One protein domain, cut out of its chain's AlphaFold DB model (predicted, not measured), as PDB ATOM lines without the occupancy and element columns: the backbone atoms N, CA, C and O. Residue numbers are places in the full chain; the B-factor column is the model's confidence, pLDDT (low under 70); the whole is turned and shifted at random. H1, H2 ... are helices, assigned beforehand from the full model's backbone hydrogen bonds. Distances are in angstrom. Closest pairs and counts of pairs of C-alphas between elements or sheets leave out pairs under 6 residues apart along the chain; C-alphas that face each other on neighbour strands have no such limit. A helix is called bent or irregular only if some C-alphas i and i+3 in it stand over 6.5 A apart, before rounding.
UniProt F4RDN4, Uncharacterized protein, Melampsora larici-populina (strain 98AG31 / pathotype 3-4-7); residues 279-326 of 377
ATOM      1  N   LYS A 279     149.840 151.316 174.007       67.25
ATOM      2  CA  LYS A 279     150.626 152.560 174.158       67.25
ATOM      3  C   LYS A 279     149.831 153.812 173.784       67.25
ATOM      4  O   LYS A 279     150.093 154.873 174.344       67.25
ATOM      5  N   THR A 280     148.841 153.701 172.894       61.41
ATOM      6  CA  THR A 280     147.839 154.755 172.673       61.41
ATOM      7  C   THR A 280     147.152 155.099 173.997       61.41
ATOM      8  O   THR A 280     146.622 154.217 174.676       61.41
ATOM      9  N   THR A 281     147.133 156.377 174.381       60.62
ATOM     10  CA  THR A 281     146.425 156.825 175.585       60.62
ATOM     11  C   THR A 281     144.916 156.736 175.368       60.62
ATOM     12  O   THR A 281     144.340 157.616 174.732       60.62
ATOM     13  N   SER A 282     144.277 155.691 175.902       63.16
ATOM     14  CA  SER A 282     142.811 155.608 175.939       63.16
ATOM     15  C   SER A 282     142.226 156.860 176.595       63.16
ATOM     16  O   SER A 282     142.717 157.273 177.653       63.16
ATOM     17  N   HIS A 283     141.163 157.430 176.014       63.38
ATOM     18  CA  HIS A 283     140.444 158.563 176.607       63.38
ATOM     19  C   HIS A 283     139.991 158.227 178.037       63.38
ATOM     20  O   HIS A 283     140.146 159.052 178.928       63.38
ATOM     21  N   THR A 284     139.614 156.967 178.304       61.66
ATOM     22  CA  THR A 284     139.208 156.468 179.632       61.66
ATOM     23  C   THR A 284     140.264 156.619 180.736       61.66
ATOM     24  O   THR A 284     139.940 156.459 181.911       61.66
ATOM     25  N   LYS A 285     141.527 156.923 180.397       62.84
ATOM     26  CA  LYS A 285     142.598 157.201 181.369       62.84
ATOM     27  C   LYS A 285     142.727 158.691 181.730       62.84
ATOM     28  O   LYS A 285     143.419 159.014 182.694       62.84
ATOM     29  N   ARG A 286     142.092 159.601 180.987       65.81
ATOM     30  CA  ARG A 286     142.107 161.047 181.245       65.81
ATOM     31  C   ARG A 286     140.700 161.502 181.619       65.81
ATOM     32  O   ARG A 286     139.794 161.467 180.802       65.81
ATOM     33  N   SER A 287     140.533 161.939 182.863       71.69
ATOM     34  CA  SER A 287     139.254 162.413 183.386       71.69
ATOM     35  C   SER A 287     138.931 163.817 182.871       71.69
ATOM     36  O   SER A 287     139.281 164.810 183.518       71.69
ATOM     37  N   TYR A 288     138.268 163.906 181.719       83.25
ATOM     38  CA  TYR A 288     137.555 165.123 181.349       83.25
ATOM     39  C   TYR A 288     136.206 165.180 182.085       83.25
ATOM     40  O   TYR A 288     135.820 164.276 182.827       83.25
ATOM     41  N   THR A 289     135.483 166.288 181.920       85.06
ATOM     42  CA  THR A 289     134.084 166.368 182.361       85.06
ATOM     43  C   THR A 289     133.176 165.651 181.351       85.06
ATOM     44  O   THR A 289     133.436 165.830 180.158       85.06
ATOM     45  N   PRO A 290     132.032 165.055 181.754       85.62
ATOM     46  CA  PRO A 290     131.150 164.266 180.872       85.62
ATOM     47  C   PRO A 290     130.675 164.933 179.569       85.62
ATOM     48  O   PRO A 290     130.266 164.247 178.638       85.62
ATOM     49  N   TYR A 291     130.709 166.266 179.494       86.00
ATOM     50  CA  TYR A 291     130.466 167.026 178.265       86.00
ATOM     51  C   TYR A 291     131.586 166.842 177.223       86.00
ATOM     52  O   TYR A 291     131.324 166.635 176.042       86.00
ATOM     53  N   PHE A 292     132.844 166.910 177.665       86.88
ATOM     54  CA  PHE A 292     134.010 166.773 176.798       86.88
ATOM     55  C   PHE A 292     134.319 165.316 176.462       86.88
ATOM     56  O   PHE A 292     134.743 165.074 175.341       86.88
ATOM     57  N   ASP A 293     134.029 164.361 177.356       86.31
ATOM     58  CA  ASP A 293     134.106 162.928 177.025       86.31
ATOM     59  C   ASP A 293     133.213 162.613 175.809       86.31
ATOM     60  O   ASP A 293     133.711 162.190 174.771       86.31
ATOM     61  N   LYS A 294     131.919 162.972 175.871       87.25
ATOM     62  CA  LYS A 294     130.968 162.809 174.752       87.25
ATOM     63  C   LYS A 294     131.422 163.502 173.464       87.25
ATOM     64  O   LYS A 294     131.315 162.922 172.389       87.25
ATOM     65  N   ASN A 295     131.935 164.731 173.552       87.25
ATOM     66  CA  ASN A 295     132.412 165.459 172.371       87.25
ATOM     67  C   ASN A 295     133.674 164.831 171.751       87.25
ATOM     68  O   ASN A 295     133.836 164.898 170.535       87.25
ATOM     69  N   ILE A 296     134.548 164.215 172.552       87.81
ATOM     70  CA  ILE A 296     135.717 163.468 172.069       87.81
ATOM     71  C   ILE A 296     135.278 162.144 171.430       87.81
ATOM     72  O   ILE A 296     135.720 161.834 170.327       87.81
ATOM     73  N   ASP A 297     134.384 161.399 172.083       84.88
ATOM     74  CA  ASP A 297     133.916 160.087 171.622       84.88
ATOM     75  C   ASP A 297     133.060 160.180 170.347       84.88
ATOM     76  O   ASP A 297     133.209 159.369 169.433       84.88
ATOM     77  N   GLU A 298     132.192 161.192 170.246       89.31
ATOM     78  CA  GLU A 298     131.388 161.460 169.044       89.31
ATOM     79  C   GLU A 298     132.135 162.313 167.990       89.31
ATOM     80  O   GLU A 298     131.603 162.531 166.900       89.31
ATOM     81  N   LEU A 299     133.346 162.809 168.296       86.56
ATOM     82  CA  LEU A 299     134.126 163.772 167.493       86.56
ATOM     83  C   LEU A 299     133.320 165.024 167.079       86.56
ATOM     84  O   LEU A 299     133.323 165.448 165.919       86.56
ATOM     85  N   ARG A 300     132.605 165.625 168.038       85.94
ATOM     86  CA  ARG A 300     131.691 166.759 167.817       85.94
ATOM     87  C   ARG A 300     132.246 168.065 168.371       85.94
ATOM     88  O   ARG A 300     132.723 168.117 169.501       85.94
ATOM     89  N   TYR A 301     132.036 169.129 167.589       84.12
ATOM     90  CA  TYR A 301     132.519 170.498 167.824       84.12
ATOM     91  C   TYR A 301     134.058 170.621 167.757       84.12
ATOM     92  O   TYR A 301     134.766 169.623 167.891       84.12
ATOM     93  N   PRO A 302     134.618 171.823 167.514       86.25
ATOM     94  CA  PRO A 302     136.037 172.052 167.767       86.25
ATOM     95  C   PRO A 302     136.332 171.802 169.253       86.25
ATOM     96  O   PRO A 302     135.677 172.367 170.128       86.25
ATOM     97  N   ILE A 303     137.301 170.930 169.528       87.75
ATOM     98  CA  ILE A 303     137.741 170.581 170.881       87.75
ATOM     99  C   ILE A 303     138.835 171.585 171.282       87.75
ATOM    100  O   ILE A 303     139.903 171.544 170.666       87.75
ATOM    101  N   PRO A 304     138.608 172.476 172.268       87.06
ATOM    102  CA  PRO A 304     139.560 173.537 172.566       87.06
ATOM    103  C   PRO A 304     140.820 172.984 173.241       87.06
ATOM    104  O   PRO A 304     140.738 172.182 174.174       87.06
ATOM    105  N   LEU A 305     141.993 173.436 172.798       85.56
ATOM    106  CA  LEU A 305     143.311 172.944 173.215       85.56
ATOM    107  C   LEU A 305     143.529 173.045 174.728       85.56
ATOM    108  O   LEU A 305     144.188 172.191 175.324       85.56
ATOM    109  N   THR A 306     142.913 174.046 175.359       86.00
ATOM    110  CA  THR A 306     142.905 174.267 176.809       86.00
ATOM    111  C   THR A 306     142.443 173.036 177.604       86.00
ATOM    112  O   THR A 306     142.913 172.834 178.720       86.00
ATOM    113  N   ILE A 307     141.590 172.154 177.052       86.06
ATOM    114  CA  ILE A 307     141.150 170.958 177.797       86.06
ATOM    115  C   ILE A 307     142.242 169.899 177.962       86.06
ATOM    116  O   ILE A 307     142.057 168.970 178.748       86.06
ATOM    117  N   PHE A 308     143.358 169.991 177.231       84.25
ATOM    118  CA  PHE A 308     144.469 169.042 177.342       84.25
ATOM    119  C   PHE A 308     145.444 169.379 178.480       84.25
ATOM    120  O   PHE A 308     146.167 168.476 178.921       84.25
ATOM    121  N   ASP A 309     145.406 170.607 179.009       84.88
ATOM    122  CA  ASP A 309     146.120 170.984 180.231       84.88
ATOM    123  C   ASP A 309     145.596 170.194 181.446       84.88
ATOM    124  O   ASP A 309     144.391 170.020 181.650       84.88
ATOM    125  N   LYS A 310     146.533 169.711 182.265       84.75
ATOM    126  CA  LYS A 310     146.260 168.947 183.484       84.75
ATOM    127  C   LYS A 310     145.666 169.827 184.576       84.75
ATOM    128  O   LYS A 310     144.788 169.363 185.298       84.75
ATOM    129  N   ASP A 311     146.113 171.071 184.708       85.19
ATOM    130  CA  ASP A 311     145.656 171.922 185.805       85.19
ATOM    131  C   ASP A 311     144.291 172.536 185.504       85.19
ATOM    132  O   ASP A 311     143.421 172.541 186.379       85.19
ATOM    133  N   TRP A 312     144.015 172.875 184.244       87.69
ATOM    134  CA  TRP A 312     142.653 173.092 183.771       87.69
ATOM    135  C   TRP A 312     141.770 171.847 183.973       87.69
ATOM    136  O   TRP A 312     140.692 171.991 184.548       87.69
ATOM    137  N   GLN A 313     142.208 170.623 183.618       87.69
ATOM    138  CA  GLN A 313     141.449 169.379 183.892       87.69
ATOM    139  C   GLN A 313     141.103 169.240 185.387       87.69
ATOM    140  O   GLN A 313     139.935 169.057 185.744       87.69
ATOM    141  N   ASN A 314     142.093 169.389 186.273       87.06
ATOM    142  CA  ASN A 314     141.932 169.300 187.728       87.06
ATOM    143  C   ASN A 314     140.924 170.338 188.259       87.06
ATOM    144  O   ASN A 314     140.011 170.005 189.030       87.06
ATOM    145  N   LYS A 315     141.045 171.598 187.821       87.38
ATOM    146  CA  LYS A 315     140.138 172.693 188.199       87.38
ATOM    147  C   LYS A 315     138.727 172.490 187.617       87.38
ATOM    148  O   LYS A 315     137.743 172.708 188.329       87.38
ATOM    149  N   ALA A 316     138.600 172.018 186.375       87.19
ATOM    150  CA  ALA A 316     137.328 171.763 185.695       87.19
ATOM    151  C   ALA A 316     136.550 170.594 186.317       87.19
ATOM    152  O   ALA A 316     135.348 170.724 186.569       87.19
ATOM    153  N   MET A 317     137.228 169.496 186.658       84.88
ATOM    154  CA  MET A 317     136.635 168.374 187.394       84.88
ATOM    155  C   MET A 317     136.185 168.795 188.793       84.88
ATOM    156  O   MET A 317     135.053 168.517 189.199       84.88
ATOM    157  N   THR A 318     137.019 169.563 189.496       86.31
ATOM    158  CA  THR A 318     136.663 170.154 190.793       86.31
ATOM    159  C   THR A 318     135.431 171.065 190.684       86.31
ATOM    160  O   THR A 318     134.569 171.038 191.563       86.31
ATOM    161  N   CYS A 319     135.303 171.842 189.602       85.31
ATOM    162  CA  CYS A 319     134.124 172.661 189.315       85.31
ATOM    163  C   CYS A 319     132.871 171.799 189.068       85.31
ATOM    164  O   CYS A 319     131.844 172.022 189.710       85.31
ATOM    165  N   HIS A 320     132.956 170.767 188.217       83.69
ATOM    166  CA  HIS A 320     131.832 169.866 187.925       83.69
ATOM    167  C   HIS A 320     131.281 169.203 189.200       83.69
ATOM    168  O   HIS A 320     130.072 169.246 189.446       83.69
ATOM    169  N   VAL A 321     132.157 168.671 190.061       82.56
ATOM    170  CA  VAL A 321     131.761 168.071 191.348       82.56
ATOM    171  C   VAL A 321     131.117 169.114 192.275       82.56
ATOM    172  O   VAL A 321     130.029 168.870 192.795       82.56
ATOM    173  N   LYS A 322     131.719 170.306 192.422       81.56
ATOM    174  CA  LYS A 322     131.196 171.415 193.256       81.56
ATOM    175  C   LYS A 322     129.858 172.001 192.787       81.56
ATOM    176  O   LYS A 322     129.223 172.723 193.566       81.56
ATOM    177  N   LYS A 323     129.462 171.756 191.532       75.62
ATOM    178  CA  LYS A 323     128.156 172.148 190.978       75.62
ATOM    179  C   LYS A 323     127.131 171.031 191.146       75.62
ATOM    180  O   LYS A 323     126.050 171.309 191.659       75.62
ATOM    181  N   LYS A 324     127.485 169.775 190.838       69.38
ATOM    182  CA  LYS A 324     126.573 168.627 191.002       69.38
ATOM    183  C   LYS A 324     126.204 168.346 192.466       69.38
ATOM    184  O   LYS A 324     125.122 167.839 192.719       69.38
ATOM    185  N   SER A 325     127.036 168.747 193.434       64.44
ATOM    186  CA  SER A 325     126.683 168.710 194.864       64.44
ATOM    187  C   SER A 325     125.801 169.871 195.353       64.44
ATOM    188  O   SER A 325     125.320 169.815 196.481       64.44
ATOM    189  N   LYS A 326     125.573 170.917 194.539       63.50
ATOM    190  CA  LYS A 326     124.600 171.991 194.831       63.50
ATOM    191  C   LYS A 326     123.265 171.782 194.120       63.50
ATOM    192  O   LYS A 326     122.222 172.097 194.681       63.50
TER     193      LYS A 326
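This is residues 279 to 326 of the 377 residues of an uncharacterized protein of Melampsora larici-populina (strain 98AG31 / pathotype 3-4-7) (UniProt F4RDN4). One long helix, H3, makes an arm, with the small helix H2 at a corner by its first end, while the helix H1 is set across a gap from both; no two of the three helices pack together. Residues 286 to 289, just before H1, thread through the space between H1 and H3, and the link of residues 298 to 304 curves from H1 round to H2. The printed part has 48 residues with three named helices, in the order H1, H2, H3, and no named strand; its class is all helix. It is only just compact, close to loose, with a radius of gyration of the C-alphas of 11.4 A. Its outline is elongated, spanning 35 by 22 by 18 A, and the first and last printed residues lie far apart.

The longest helix is H3, residues 310 to 324, and it touches no helix. H2, residues 305 to 308, is close to H3 but not clearly touching it, with 2 pairs of C-alphas within 8 A. The closest C-alphas of H2 and H3 are those of Ile 307 and Gln 313, 6.3 A apart, and their centres are 13.3 A apart. H1, residues 290 to 297, is apart from H3. H1 and H2 are also apart, but only just, with their closest C-alphas 8.3 A apart. In H1 and H3 every O i to N i+4 pair is within hydrogen-bond range. H2, with four residues, is too short for such a pair, and its one O i to N i+3 pair is within range.

H3 has 15 residues, Lys 310 to Lys 324, and is 21.1 A long from first to last C-alpha. C-alpha 310 is at (146.260, 168.947, 183.484) and C-alpha 324 is at (126.573, 168.627, 191.002). H2 runs from Leu 305 to Phe 308 and is 5.8 A long. H1 has 8 residues, Pro 290 to Asp 297, and is 10.5 A long, beginning with C-alpha 290 at (131.150, 164.266, 180.872). None of the three helices is bent or irregular. Residues 283 to 285 are a helical run too short to bear a name.

The two C-alphas farthest apart in the domain are those of Lys 279 and Lys 326, the first and last printed residues, 38.5 A apart. The printed part has no cut. The link from H2 to H3 is tight, with one residue between them, and the link from H1 to H2 is short, with seven; no link is long. The mean pLDDT of the printed part is 80.3. Eleven residues are under 70, namely residues 279 to 286 and residues 324 to 326, of which residue 324 belongs to H3.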